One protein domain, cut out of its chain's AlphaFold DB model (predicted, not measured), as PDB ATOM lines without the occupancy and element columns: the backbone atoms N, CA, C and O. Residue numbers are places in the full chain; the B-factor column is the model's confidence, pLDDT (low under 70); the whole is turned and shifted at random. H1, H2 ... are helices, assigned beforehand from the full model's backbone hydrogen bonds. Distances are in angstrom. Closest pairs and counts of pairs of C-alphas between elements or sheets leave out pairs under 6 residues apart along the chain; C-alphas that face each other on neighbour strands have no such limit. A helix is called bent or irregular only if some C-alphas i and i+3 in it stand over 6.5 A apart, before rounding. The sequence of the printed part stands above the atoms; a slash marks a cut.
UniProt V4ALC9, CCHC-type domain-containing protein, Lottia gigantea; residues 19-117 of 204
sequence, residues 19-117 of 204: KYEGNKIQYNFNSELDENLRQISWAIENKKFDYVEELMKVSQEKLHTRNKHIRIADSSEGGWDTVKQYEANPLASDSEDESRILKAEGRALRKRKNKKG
ATOM      1  N   LYS A  19     207.245 185.221 176.879       89.62
ATOM      2  CA  LYS A  19     207.012 183.829 176.443       89.62
ATOM      3  C   LYS A  19     208.207 182.911 176.715       89.62
ATOM      4  O   LYS A  19     208.030 181.716 176.928       89.62
ATOM      5  N   TYR A  20     209.418 183.468 176.689       87.75
ATOM      6  CA  TYR A  20     210.669 182.733 176.847       87.75
ATOM      7  C   TYR A  20     211.556 183.425 177.879       87.75
ATOM      8  O   TYR A  20     211.843 184.615 177.751       87.75
ATOM      9  N   GLU A  21     212.043 182.661 178.857       86.69
ATOM     10  CA  GLU A  21     212.922 183.175 179.916       86.69
ATOM     11  C   GLU A  21     214.227 183.761 179.350       86.69
ATOM     12  O   GLU A  21     214.701 184.790 179.817       86.69
ATOM     13  N   GLY A  22     214.768 183.173 178.276       86.62
ATOM     14  CA  GLY A  22     215.957 183.702 177.599       86.62
ATOM     15  C   GLY A  22     215.755 185.114 177.037       86.62
ATOM     16  O   GLY A  22     216.642 185.954 177.167       86.62
ATOM     17  N   ASN A  23     214.567 185.408 176.493       90.25
ATOM     18  CA  ASN A  23     214.247 186.740 175.970       90.25
ATOM     19  C   ASN A  23     214.138 187.761 177.102       90.25
ATOM     20  O   ASN A  23     214.626 188.877 176.957       90.25
ATOM     21  N   LYS A  24     213.553 187.365 178.238       90.81
ATOM     22  CA  LYS A  24     213.493 188.201 179.441       90.81
ATOM     23  C   LYS A  24     214.891 188.556 179.941       90.81
ATOM     24  O   LYS A  24     215.179 189.724 180.177       90.81
ATOM     25  N   ILE A  25     215.768 187.559 180.059       89.38
ATOM     26  CA  ILE A  25     217.157 187.758 180.493       89.38
ATOM     27  C   ILE A  25     217.890 188.695 179.527       89.38
ATOM     28  O   ILE A  25     218.559 189.626 179.969       89.38
ATOM     29  N   GLN A  26     217.740 188.489 178.215       92.06
ATOM     30  CA  GLN A  26     218.383 189.339 177.213       92.06
ATOM     31  C   GLN A  26     217.854 190.775 177.244       92.06
ATOM     32  O   GLN A  26     218.639 191.715 177.152       92.06
ATOM     33  N   TYR A  27     216.542 190.952 177.384       93.81
ATOM     34  CA  TYR A  27     215.936 192.274 177.486       93.81
ATOM     35  C   TYR A  27     216.426 193.025 178.724       93.81
ATOM     36  O   TYR A  27     216.812 194.187 178.614       93.81
ATOM     37  N   ASN A  28     216.460 192.360 179.881       92.81
ATOM     38  CA  ASN A  28     216.952 192.961 181.118       92.81
ATOM     39  C   ASN A  28     218.418 193.379 180.980       92.81
ATOM     40  O   ASN A  28     218.756 194.516 181.284       92.81
ATOM     41  N   PHE A  29     219.264 192.500 180.435       95.19
ATOM     42  CA  PHE A  29     220.664 192.818 180.162       95.19
ATOM     43  C   PHE A  29     220.815 194.036 179.238       95.19
ATOM     44  O   PHE A  29     221.574 194.950 179.550       95.19
ATOM     45  N   ASN A  30     220.068 194.074 178.129       95.88
ATOM     46  CA  ASN A  30     220.099 195.201 177.196       95.88
ATOM     47  C   ASN A  30     219.626 196.502 177.863       95.88
ATOM     48  O   ASN A  30     220.217 197.549 177.630       95.88
ATOM     49  N   SER A  31     218.586 196.430 178.696       95.44
ATOM     50  CA  SER A  31     218.032 197.592 179.404       95.44
ATOM     51  C   SER A  31     219.018 198.153 180.429       95.44
ATOM     52  O   SER A  31     219.196 199.361 180.512       95.44
ATOM     53  N   GLU A  32     219.702 197.286 181.179       94.75
ATOM     54  CA  GLU A  32     220.753 197.712 182.108       94.75
ATOM     55  C   GLU A  32     221.946 198.347 181.387       94.75
ATOM     56  O   GLU A  32     222.540 199.297 181.891       94.75
ATOM     57  N   LEU A  33     222.322 197.822 180.218       97.19
ATOM     58  CA  LEU A  33     223.388 198.410 179.409       97.19
ATOM     59  C   LEU A  33     222.991 199.772 178.842       97.19
ATOM     60  O   LEU A  33     223.811 200.684 178.868       97.19
ATOM     61  N   ASP A  34     221.752 199.923 178.371       96.88
ATOM     62  CA  ASP A  34     221.231 201.217 177.922       96.88
ATOM     63  C   ASP A  34     221.270 202.250 179.055       96.88
ATOM     64  O   ASP A  34     221.744 203.368 178.865       96.88
ATOM     65  N   GLU A  35     220.866 201.858 180.265       96.06
ATOM     66  CA  GLU A  35     220.923 202.727 181.441       96.06
ATOM     67  C   GLU A  35     222.362 203.148 181.778       96.06
ATOM     68  O   GLU A  35     222.625 204.334 181.986       96.06
ATOM     69  N   ASN A  36     223.327 202.223 181.732       96.00
ATOM     70  CA  ASN A  36     224.739 202.571 181.908       96.00
ATOM     71  C   ASN A  36     225.214 203.600 180.863       96.00
ATOM     72  O   ASN A  36     225.929 204.542 181.205       96.00
ATOM     73  N   LEU A  37     224.811 203.454 179.595       97.69
ATOM     74  CA  LEU A  37     225.175 204.392 178.526       97.69
ATOM     75  C   LEU A  37     224.549 205.780 178.732       97.69
ATOM     76  O   LEU A  37     225.199 206.800 178.473       97.69
ATOM     77  N   ARG A  38     223.316 205.844 179.245       97.69
ATOM     78  CA  ARG A  38     222.668 207.108 179.632       97.69
ATOM     79  C   ARG A  38     223.407 207.784 180.780       97.69
ATOM     80  O   ARG A  38     223.666 208.985 180.709       97.69
ATOM     81  N   GLN A  39     223.801 207.020 181.797       96.88
ATOM     82  CA  GLN A  39     224.575 207.540 182.926       96.88
ATOM     83  C   GLN A  39     225.953 208.045 182.489       96.88
ATOM     84  O   GLN A  39     226.370 209.113 182.932       96.88
ATOM     85  N   ILE A  40     226.622 207.343 181.568       97.75
ATOM     86  CA  ILE A  40     227.873 207.804 180.950       97.75
ATOM     87  C   ILE A  40     227.654 209.133 180.225       97.75
ATOM     88  O   ILE A  40     228.415 210.074 180.437       97.75
ATOM     89  N   SER A  41     226.602 209.233 179.412       97.75
ATOM     90  CA  SER A  41     226.282 210.459 178.668       97.75
ATOM     91  C   SER A  41     226.076 211.642 179.619       97.75
ATOM     92  O   SER A  41     226.727 212.677 179.478       97.75
ATOM     93  N   TRP A  42     225.266 211.450 180.662       97.88
ATOM     94  CA  TRP A  42     225.056 212.453 181.705       97.88
ATOM     95  C   TRP A  42     226.354 212.820 182.442       97.88
ATOM     96  O   TRP A  42     226.614 213.991 182.729       97.88
ATOM     97  N   ALA A  43     227.202 211.839 182.751       97.19
ATOM     98  CA  ALA A  43     228.455 212.066 183.459       97.19
ATOM     99  C   ALA A  43     229.464 212.864 182.615       97.19
ATOM    100  O   ALA A  43     230.156 213.727 183.162       97.19
ATOM    101  N   ILE A  44     229.502 212.642 181.296       97.38
ATOM    102  CA  ILE A  44     230.311 213.423 180.349       97.38
ATOM    103  C   ILE A  44     229.869 214.892 180.349       97.38
ATOM    104  O   ILE A  44     230.711 215.780 180.494       97.38
ATOM    105  N   GLU A  45     228.563 215.159 180.256       97.75
ATOM    106  CA  GLU A  45     228.011 216.526 180.280       97.75
ATOM    107  C   GLU A  45     228.362 217.272 181.575       97.75
ATOM    108  O   GLU A  45     228.661 218.467 181.565       97.75
ATOM    109  N   ASN A  46     228.403 216.544 182.690       97.38
ATOM    110  CA  ASN A  46     228.724 217.078 184.010       97.38
ATOM    111  C   ASN A  46     230.223 217.001 184.356       97.38
ATOM    112  O   ASN A  46     230.594 217.267 185.501       97.38
ATOM    113  N   LYS A  47     231.089 216.652 183.390       97.31
ATOM    114  CA  LYS A  47     232.555 216.548 183.546       97.31
ATOM    115  C   LYS A  47     232.996 215.618 184.690       97.31
ATOM    116  O   LYS A  47     234.031 215.837 185.314       97.31
ATOM    117  N   LYS A  48     232.217 214.570 184.969       96.62
ATOM    118  CA  LYS A  48     232.496 213.556 185.998       96.62
ATOM    119  C   LYS A  48     233.277 212.382 185.407       96.62
ATOM    120  O   LYS A  48     232.754 211.278 185.292       96.62
ATOM    121  N   PHE A  49     234.521 212.630 185.004       96.12
ATOM    122  CA  PHE A  49     235.315 211.650 184.255       96.12
ATOM    123  C   PHE A  49     235.641 210.374 185.043       96.12
ATOM    124  O   PHE A  49     235.579 209.297 184.458       96.12
ATOM    125  N   ASP A  50     235.876 210.467 186.354       96.69
ATOM    126  CA  ASP A  50     236.125 209.283 187.195       96.69
ATOM    127  C   ASP A  50     234.930 208.315 187.168       96.69
ATOM    128  O   ASP A  50     235.084 207.102 187.040       96.69
ATOM    129  N   TYR A  51     233.714 208.868 187.197       96.88
ATOM    130  CA  TYR A  51     232.480 208.088 187.134       96.88
ATOM    131  C   TYR A  51     232.230 207.504 185.734       96.88
ATOM    132  O   TYR A  51     231.736 206.386 185.606       96.88
ATOM    133  N   VAL A  52     232.620 208.226 184.675       97.75
ATOM    134  CA  VAL A  52     232.602 207.699 183.299       97.75
ATOM    135  C   VAL A  52     233.534 206.499 183.171       97.75
ATOM    136  O   VAL A  52     233.140 205.483 182.599       97.75
ATOM    137  N   GLU A  53     234.758 206.598 183.694       96.69
ATOM    138  CA  GLU A  53     235.734 205.510 183.630       96.69
ATOM    139  C   GLU A  53     235.224 204.263 184.366       96.69
ATOM    140  O   GLU A  53     235.301 203.152 183.833       96.69
ATOM    141  N   GLU A  54     234.649 204.443 185.557       96.62
ATOM    142  CA  GLU A  54     234.043 203.360 186.331       96.62
ATOM    143  C   GLU A  54     232.885 202.693 185.569       96.62
ATOM    144  O   GLU A  54     232.903 201.477 185.354       96.62
ATOM    145  N   LEU A  55     231.918 203.474 185.074       95.94
ATOM    146  CA  LEU A  55     230.777 202.945 184.319       95.94
ATOM    147  C   LEU A  55     231.194 202.247 183.021       95.94
ATOM    148  O   LEU A  55     230.588 201.241 182.638       95.94
ATOM    149  N   MET A  56     232.232 202.743 182.347       96.69
ATOM    150  CA  MET A  56     232.782 202.112 181.149       96.69
ATOM    151  C   MET A  56     233.383 200.741 181.461       96.69
ATOM    152  O   MET A  56     233.071 199.777 180.758       96.69
ATOM    153  N   LYS A  57     234.181 200.627 182.530       97.12
ATOM    154  CA  LYS A  57     234.751 199.342 182.972       97.12
ATOM    155  C   LYS A  57     233.653 198.341 183.321       97.12
ATOM    156  O   LYS A  57     233.659 197.224 182.805       97.12
ATOM    157  N   VAL A  58     232.660 198.768 184.105       96.00
ATOM    158  CA  VAL A  58     231.507 197.928 184.473       96.00
ATOM    159  C   VAL A  58     230.738 197.468 183.231       96.00
ATOM    160  O   VAL A  58     230.364 196.300 183.117       96.00
ATOM    161  N   SER A  59     230.515 198.358 182.263       96.50
ATOM    162  CA  SER A  59     229.787 198.029 181.030       96.50
ATOM    163  C   SER A  59     230.560 197.045 180.145       96.50
ATOM    164  O   SER A  59     229.970 196.107 179.604       96.50
ATOM    165  N   GLN A  60     231.882 197.207 180.039       96.56
ATOM    166  CA  GLN A  60     232.755 196.267 179.334       96.56
ATOM    167  C   GLN A  60     232.757 194.884 179.996       96.56
ATOM    168  O   GLN A  60     232.606 193.873 179.309       96.56
ATOM    169  N   GLU A  61     232.864 194.819 181.325       94.62
ATOM    170  CA  GLU A  61     232.839 193.556 182.068       94.62
ATOM    171  C   GLU A  61     231.495 192.824 181.913       94.62
ATOM    172  O   GLU A  61     231.477 191.612 181.668       94.62
ATOM    173  N   LYS A  62     230.368 193.552 181.954       94.69
ATOM    174  CA  LYS A  62     229.032 192.997 181.671       94.69
ATOM    175  C   LYS A  62     228.962 192.376 180.273       94.69
ATOM    176  O   LYS A  62     228.469 191.254 180.126       94.69
ATOM    177  N   LEU A  63     229.483 193.063 179.252       96.81
ATOM    178  CA  LEU A  63     229.529 192.551 177.876       96.81
ATOM    179  C   LEU A  63     230.407 191.304 177.752       96.81
ATOM    180  O   LEU A  63     229.978 190.309 177.166       96.81
ATOM    181  N   HIS A  64     231.609 191.319 178.328       94.12
ATOM    182  CA  HIS A  64     232.502 190.161 178.303       94.12
ATOM    183  C   HIS A  64     231.887 188.948 179.001       94.12
ATOM    184  O   HIS A  64     231.889 187.850 178.439       94.12
ATOM    185  N   THR A  65     231.296 189.157 180.175       92.19
ATOM    186  CA  THR A  65     230.603 188.117 180.939       92.19
ATOM    187  C   THR A  65     229.439 187.537 180.137       92.19
ATOM    188  O   THR A  65     229.333 186.319 179.981       92.19
ATOM    189  N   ARG A  66     228.606 188.386 179.524       94.06
ATOM    190  CA  ARG A  66     227.480 187.925 178.702       94.06
ATOM    191  C   ARG A  66     227.935 187.155 177.466       94.06
ATOM    192  O   ARG A  66     227.387 186.090 177.188       94.06
ATOM    193  N   ASN A  67     228.952 187.643 176.759       94.25
ATOM    194  CA  ASN A  67     229.519 186.958 175.596       94.25
ATOM    195  C   ASN A  67     230.110 185.596 175.979       94.25
ATOM    196  O   ASN A  67     229.937 184.616 175.254       94.25
ATOM    197  N   LYS A  68     230.750 185.500 177.149       92.19
ATOM    198  CA  LYS A  68     231.215 184.226 177.705       92.19
ATOM    199  C   LYS A  68     230.050 183.271 177.964       92.19
ATOM    200  O   LYS A  68     230.125 182.108 177.578       92.19
ATOM    201  N   HIS A  69     228.960 183.752 178.555       92.69
ATOM    202  CA  HIS A  69     227.768 182.939 178.803       92.69
ATOM    203  C   HIS A  69     227.114 182.438 177.514       92.69
ATOM    204  O   HIS A  69     226.729 181.274 177.457       92.69
ATOM    205  N   ILE A  70     227.045 183.268 176.469       92.38
ATOM    206  CA  ILE A  70     226.557 182.847 175.147       92.38
ATOM    207  C   ILE A  70     227.431 181.716 174.602       92.38
ATOM    208  O   ILE A  70     226.910 180.667 174.241       92.38
ATOM    209  N   ARG A  71     228.761 181.872 174.640       93.00
ATOM    210  CA  ARG A  71     229.688 180.820 174.195       93.00
ATOM    211  C   ARG A  71     229.483 179.503 174.945       93.00
ATOM    212  O   ARG A  71     229.456 178.461 174.307       93.00
ATOM    213  N   ILE A  72     229.314 179.549 176.270       89.88
ATOM    214  CA  ILE A  72     229.055 178.357 177.097       89.88
ATOM    215  C   ILE A  72     227.712 177.715 176.734       89.88
ATOM    216  O   ILE A  72     227.617 176.490 176.663       89.88
ATOM    217  N   ALA A  73     226.673 178.526 176.525       91.12
ATOM    218  CA  ALA A  73     225.356 178.037 176.140       91.12
ATOM    219  C   ALA A  73     225.378 177.369 174.756       91.12
ATOM    220  O   ALA A  73     224.747 176.332 174.587       91.12
ATOM    221  N   ASP A  74     226.121 177.920 173.799       92.44
ATOM    222  CA  ASP A  74     226.207 177.363 172.447       92.44
ATOM    223  C   ASP A  74     227.102 176.116 172.383       92.44
ATOM    224  O   ASP A  74     226.847 175.218 171.584       92.44
ATOM    225  N   SER A  75     228.138 176.030 173.226       90.19
ATOM    226  CA  SER A  75     229.060 174.887 173.237       90.19
ATOM    227  C   SER A  75     228.577 173.694 174.067       90.19
ATOM    228  O   SER A  75     229.035 172.580 173.837       90.19
ATOM    229  N   SER A  76     227.715 173.913 175.065       89.38
ATOM    230  CA  SER A  76     227.248 172.863 175.980       89.38
ATOM    231  C   SER A  76     225.910 172.264 175.541       89.38
ATOM    232  O   SER A  76     224.960 172.985 175.242       89.38
ATOM    233  N   GLU A  77     225.753 170.943 175.663       88.44
ATOM    234  CA  GLU A  77     224.470 170.247 175.460       88.44
ATOM    235  C   GLU A  77     223.381 170.713 176.450       88.44
ATOM    236  O   GLU A  77     222.170 170.621 176.200       88.44
ATOM    237  N   GLY A  78     223.808 171.206 177.617       85.75
ATOM    238  CA  GLY A  78     222.940 171.777 178.641       85.75
ATOM    239  C   GLY A  78     222.468 173.204 178.343       85.75
ATOM    240  O   GLY A  78     221.528 173.665 178.994       85.75
ATOM    241  N   GLY A  79     223.049 173.897 177.360       90.25
ATOM    242  CA  GLY A  79     222.636 175.243 176.967       90.25
ATOM    243  C   GLY A  79     222.659 176.258 178.115       90.25
ATOM    244  O   GLY A  79     223.544 176.262 178.972       90.25
ATOM    245  N   TRP A  80     221.625 177.099 178.189       90.44
ATOM    246  CA  TRP A  80     221.450 178.082 179.267       90.44
ATOM    247  C   TRP A  80     221.320 177.469 180.676       90.44
ATOM    248  O   TRP A  80     221.614 178.152 181.659       90.44
ATOM    249  N   ASP A  81     220.937 176.191 180.813       88.62
ATOM    250  CA  ASP A  81     220.966 175.517 182.121       88.62
ATOM    251  C   ASP A  81     222.411 175.332 182.616       88.62
ATOM    252  O   ASP A  81     222.657 175.428 183.823       88.62
ATOM    253  N   THR A  82     223.370 175.116 181.705       90.00
ATOM    254  CA  THR A  82     224.805 175.051 182.027       90.00
ATOM    255  C   THR A  82     225.303 176.406 182.512       90.00
ATOM    256  O   THR A  82     225.942 176.464 183.559       90.00
ATOM    257  N   VAL A  83     224.934 177.504 181.842       89.69
ATOM    258  CA  VAL A  83     225.268 178.875 182.285       89.69
ATOM    259  C   VAL A  83     224.750 179.141 183.698       89.69
ATOM    260  O   VAL A  83     225.495 179.595 184.559       89.69
ATOM    261  N   LYS A  84     223.504 178.760 183.989       89.38
ATOM    262  CA  LYS A  84     222.925 178.930 185.328       89.38
ATOM    263  C   LYS A  84     223.699 178.173 186.414       89.38
ATOM    264  O   LYS A  84     223.772 178.621 187.553       89.38
ATOM    265  N   GLN A  85     224.237 176.993 186.095       87.88
ATOM    266  CA  GLN A  85     225.101 176.251 187.021       87.88
ATOM    267  C   GLN A  85     226.510 176.847 187.098       87.88
ATOM    268  O   GLN A  85     227.122 176.798 188.164       87.88
ATOM    269  N   TYR A  86     227.010 177.404 185.998       86.88
ATOM    270  CA  TYR A  86     228.293 178.088 185.929       86.88
ATOM    271  C   TYR A  86     228.309 179.320 186.848       86.88
ATOM    272  O   TYR A  86     229.172 179.412 187.718       86.88
ATOM    273  N   GLU A  87     227.302 180.192 186.745       85.69
ATOM    274  CA  GLU A  87     227.160 181.400 187.574       85.69
ATOM    275  C   GLU A  87     226.982 181.083 189.072       85.69
ATOM    276  O   GLU A  87     227.431 181.834 189.933       85.69
ATOM    277  N   ALA A  88     226.354 179.951 189.410       80.19
ATOM    278  CA  ALA A  88     226.043 179.585 190.793       80.19
ATOM    279  C   ALA A  88     227.243 179.074 191.622       80.19
ATOM    280  O   ALA A  88     227.077 178.816 192.813       80.19
ATOM    281  N   ASN A  89     228.430 178.873 191.029       66.56
ATOM    282  CA  ASN A  89     229.604 178.344 191.741       66.56
ATOM    283  C   ASN A  89     230.794 179.330 191.688       66.56
ATOM    284  O   ASN A  89     231.654 179.185 190.821       66.56
ATOM    285  N   PRO A  90     230.895 180.286 192.634       62.53
ATOM    286  CA  PRO A  90     231.937 181.325 192.644       62.53
ATOM    287  C   PRO A  90     233.332 180.879 193.148       62.53
ATOM    288  O   PRO A  90     234.180 181.722 193.428       62.53
ATOM    289  N   LEU A  91     233.619 179.579 193.287       52.22
ATOM    290  CA  LEU A  91     234.886 179.105 193.872       52.22
ATOM    291  C   LEU A  91     235.996 178.889 192.815       52.22
ATOM    292  O   LEU A  91     236.048 177.846 192.173       52.22
ATOM    293  N   ALA A  92     236.833 179.932 192.691       38.53
ATOM    294  CA  ALA A  92     238.290 180.060 192.453       38.53
ATOM    295  C   ALA A  92     239.063 179.342 191.304       38.53
ATOM    296  O   ALA A  92     238.963 178.141 191.097       38.53
ATOM    297  N   SER A  93     239.964 180.143 190.696       39.53
ATOM    298  CA  SER A  93     241.018 179.943 189.669       39.53
ATOM    299  C   SER A  93     240.599 179.799 188.193       39.53
ATOM    300  O   SER A  93     239.824 178.945 187.777       39.53
ATOM    301  N   ASP A  94     241.161 180.707 187.400       46.28
ATOM    302  CA  ASP A  94     241.188 180.858 185.942       46.28
ATOM    303  C   ASP A  94     241.743 179.650 185.162       46.28
ATOM    304  O   ASP A  94     241.369 179.455 184.008       46.28
ATOM    305  N   SER A  95     242.545 178.785 185.793       49.06
ATOM    306  CA  SER A  95     243.027 177.525 185.199       49.06
ATOM    307  C   SER A  95     241.934 176.444 185.051       49.06
ATOM    308  O   SER A  95     242.207 175.369 184.517       49.06
ATOM    309  N   GLU A  96     240.705 176.687 185.525       58.78
ATOM    310  CA  GLU A  96     239.630 175.688 185.625       58.78
ATOM    311  C   GLU A  96     238.385 175.973 184.760       58.78
ATOM    312  O   GLU A  96     237.368 175.309 184.949       58.78
ATOM    313  N   ASP A  97     238.388 176.918 183.815       67.69
ATOM    314  CA  ASP A  97     237.141 177.252 183.096       67.69
ATOM    315  C   ASP A  97     236.547 176.057 182.321       67.69
ATOM    316  O   ASP A  97     235.337 175.829 182.390       67.69
ATOM    317  N   GLU A  98     237.374 175.223 181.681       70.88
ATOM    318  CA  GLU A  98     236.912 173.981 181.035       70.88
ATOM    319  C   GLU A  98     236.343 172.982 182.056       70.88
ATOM    320  O   GLU A  98     235.235 172.468 181.896       70.88
ATOM    321  N   SER A  99     237.062 172.764 183.161       76.19
ATOM    322  CA  SER A  99     236.629 171.909 184.279       76.19
ATOM    323  C   SER A  99     235.303 172.396 184.881       76.19
ATOM    324  O   SER A  99     234.418 171.597 185.202       76.19
ATOM    325  N   ARG A 100     235.114 173.717 184.986       80.00
ATOM    326  CA  ARG A 100     233.892 174.354 185.488       80.00
ATOM    327  C   ARG A 100     232.727 174.146 184.529       80.00
ATOM    328  O   ARG A 100     231.645 173.788 184.994       80.00
ATOM    329  N   ILE A 101     232.942 174.318 183.224       82.88
ATOM    330  CA  ILE A 101     231.916 174.081 182.199       82.88
ATOM    331  C   ILE A 101     231.488 172.610 182.216       82.88
ATOM    332  O   ILE A 101     230.294 172.343 182.320       82.88
ATOM    333  N   LEU A 102     232.431 171.662 182.254       81.00
ATOM    334  CA  LEU A 102     232.132 170.225 182.322       81.00
ATOM    335  C   LEU A 102     231.339 169.847 183.585       81.00
ATOM    336  O   LEU A 102     230.350 169.112 183.525       81.00
ATOM    337  N   LYS A 103     231.732 170.374 184.755       84.94
ATOM    338  CA  LYS A 103     230.997 170.165 186.018       84.94
ATOM    339  C   LYS A 103     229.588 170.772 185.947       84.94
ATOM    340  O   LYS A 103     228.629 170.140 186.401       84.94
ATOM    341  N   ALA A 104     229.453 171.983 185.408       85.12
ATOM    342  CA  ALA A 104     228.176 172.678 185.248       85.12
ATOM    343  C   ALA A 104     227.243 171.935 184.281       85.12
ATOM    344  O   ALA A 104     226.069 171.729 184.598       85.12
ATOM    345  N   GLU A 105     227.777 171.445 183.166       86.81
ATOM    346  CA  GLU A 105     227.067 170.646 182.171       86.81
ATOM    347  C   GLU A 105     226.598 169.314 182.757       86.81
ATOM    348  O   GLU A 105     225.411 168.985 182.690       86.81
ATOM    349  N   GLY A 106     227.480 168.590 183.454       84.06
ATOM    350  CA  GLY A 106     227.109 167.365 184.160       84.06
ATOM    351  C   GLY A 106     225.970 167.591 185.164       84.06
ATOM    352  O   GLY A 106     225.043 166.781 185.259       84.06
ATOM    353  N   ARG A 107     225.975 168.719 185.891       84.88
ATOM    354  CA  ARG A 107     224.877 169.103 186.800       84.88
ATOM    355  C   ARG A 107     223.589 169.432 186.037       84.88
ATOM    356  O   ARG A 107     222.521 168.951 186.431       84.88
ATOM    357  N   ALA A 108     223.676 170.196 184.949       87.56
ATOM    358  CA  ALA A 108     222.539 170.565 184.110       87.56
ATOM    359  C   ALA A 108     221.864 169.326 183.490       87.56
ATOM    360  O   ALA A 108     220.652 169.131 183.640       87.56
ATOM    361  N   LEU A 109     222.644 168.421 182.892       86.25
ATOM    362  CA  LEU A 109     222.150 167.187 182.278       86.25
ATOM    363  C   LEU A 109     221.506 166.243 183.305       86.25
ATOM    364  O   LEU A 109     220.418 165.712 183.058       86.25
ATOM    365  N   ARG A 110     222.100 166.078 184.498       84.56
ATOM    366  CA  ARG A 110     221.498 165.278 185.588       84.56
ATOM    367  C   ARG A 110     220.149 165.841 186.030       84.56
ATOM    368  O   ARG A 110     219.200 165.078 186.220       84.56
ATOM    369  N   LYS A 111     220.029 167.168 186.143       84.12
ATOM    370  CA  LYS A 111     218.764 167.833 186.487       84.12
ATOM    371  C   LYS A 111     217.694 167.596 185.415       84.12
ATOM    372  O   LYS A 111     216.555 167.274 185.756       84.12
ATOM    373  N   ARG A 112     218.062 167.677 184.130       80.69
ATOM    374  CA  ARG A 112     217.157 167.382 183.002       80.69
ATOM    375  C   ARG A 112     216.718 165.911 182.996       80.69
ATOM    376  O   ARG A 112     215.524 165.641 182.858       80.69
ATOM    377  N   LYS A 113     217.634 164.963 183.242       83.62
ATOM    378  CA  LYS A 113     217.329 163.521 183.337       83.62
ATOM    379  C   LYS A 113     216.378 163.196 184.496       83.62
ATOM    380  O   LYS A 113     215.392 162.491 184.288       83.62
ATOM    381  N   ASN A 114     216.609 163.758 185.684       74.88
ATOM    382  CA  ASN A 114     215.734 163.546 186.846       74.88
ATOM    383  C   ASN A 114     214.327 164.130 186.635       74.88
ATOM    384  O   ASN A 114     213.340 163.503 187.015       74.88
ATOM    385  N   LYS A 115     214.208 165.281 185.955       72.69
ATOM    386  CA  LYS A 115     212.905 165.864 185.589       72.69
ATOM    387  C   LYS A 115     212.121 164.972 184.614       72.69
ATOM    388  O   LYS A 115     210.902 164.858 184.727       72.69
ATOM    389  N   LYS A 116     212.814 164.294 183.692       62.62
ATOM    390  CA  LYS A 116     212.212 163.350 182.731       62.62
ATOM    391  C   LYS A 116     211.817 162.010 183.380       62.62
ATOM    392  O   LYS A 116     210.842 161.404 182.962       62.62
ATOM    393  N   GLY A 117     212.518 161.574 184.432       57.47
ATOM    394  CA  GLY A 117     212.189 160.354 185.188       57.47
ATOM    395  C   GLY A 117     210.986 160.481 186.135       57.47
ATOM    396  O   GLY A 117     210.316 159.488 186.406       57.47
TER     397      GLY A 117
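Overview. This is residues 19 to 117 of the 204 residues of the protein "CCHC-type domain-containing protein" of Lottia gigantea (UniProt V4ALC9). A long helical hairpin, H1 and H2, is packed together near its link and opens away from it; at the far end of H2 the short H3 packs on the last turns of H2, and the long H4 packs on H3, set steeply to both. The 99 printed residues hold four named helices, H1, H2, H3 and H4 in chain order, and no named strand; the class is all helix. The whole is loose, with a radius of gyration of the C-alphas of 17.3 A, and flat, spanning 58 by 37 by 18 A.

Along the chain. Find C-alpha 21 at (212.922, 183.175, 179.916); from there H1, residues 21 to 45, runs 36.6 A. H2, residues 49 to 75, runs 38.9 A from C-alpha 49 at (235.315, 211.650, 184.255). Next come H3, residues 80 to 87, and H4, residues 94 to 117, 35.5 A long, ending at C-alpha 117 at (212.189, 160.354, 185.188). H4 is irregular, with C-alphas 95 and 98 8.2 A apart, and has a kink of 26 degrees near residue 101.

Arrangement. Look at Ile 40 and Val 52, whose C-alphas, 5.3 A apart, are the closest of H1 and H2; this hairpin touches with residues 33 to 44 and 49 to 59 alone, at a shallow tilt of 19 degrees, opposite ways. H3 touches H2 at residues 69 to 73 alone, closest at C-alphas 80 and 73, 5.0 A, with a steep tilt of 49 degrees. H4 touches H3 with its residues 100 to 108 alone, closest at C-alphas 105 and 82, 5.0 A, with a steep tilt of 47 degrees. The helix packing is mostly crossed, but only just: 1 of these 3 touching pairs is at a shallow tilt. H2 and H4 are close but not clearly touching, 7.2 A between C-alphas 72 and 101. H1 is apart from H4, and only just apart from H3, at 8.0 A. Every O i to N i+4 pair is within hydrogen-bond range in H1, H2 and H3; in H4 18 of 20 are.

Size, cuts and confidence. The C-alphas of Lys 47 and Gly 117 are the two farthest apart, at 59.8 A. The printed part has no cut; the links H1 to H2 and H2 to H3 are tight, and H3 to H4 is short. The mean pLDDT of the printed part is 86.9; look for values under 70 at residues 89 to 97 and 116 to 117.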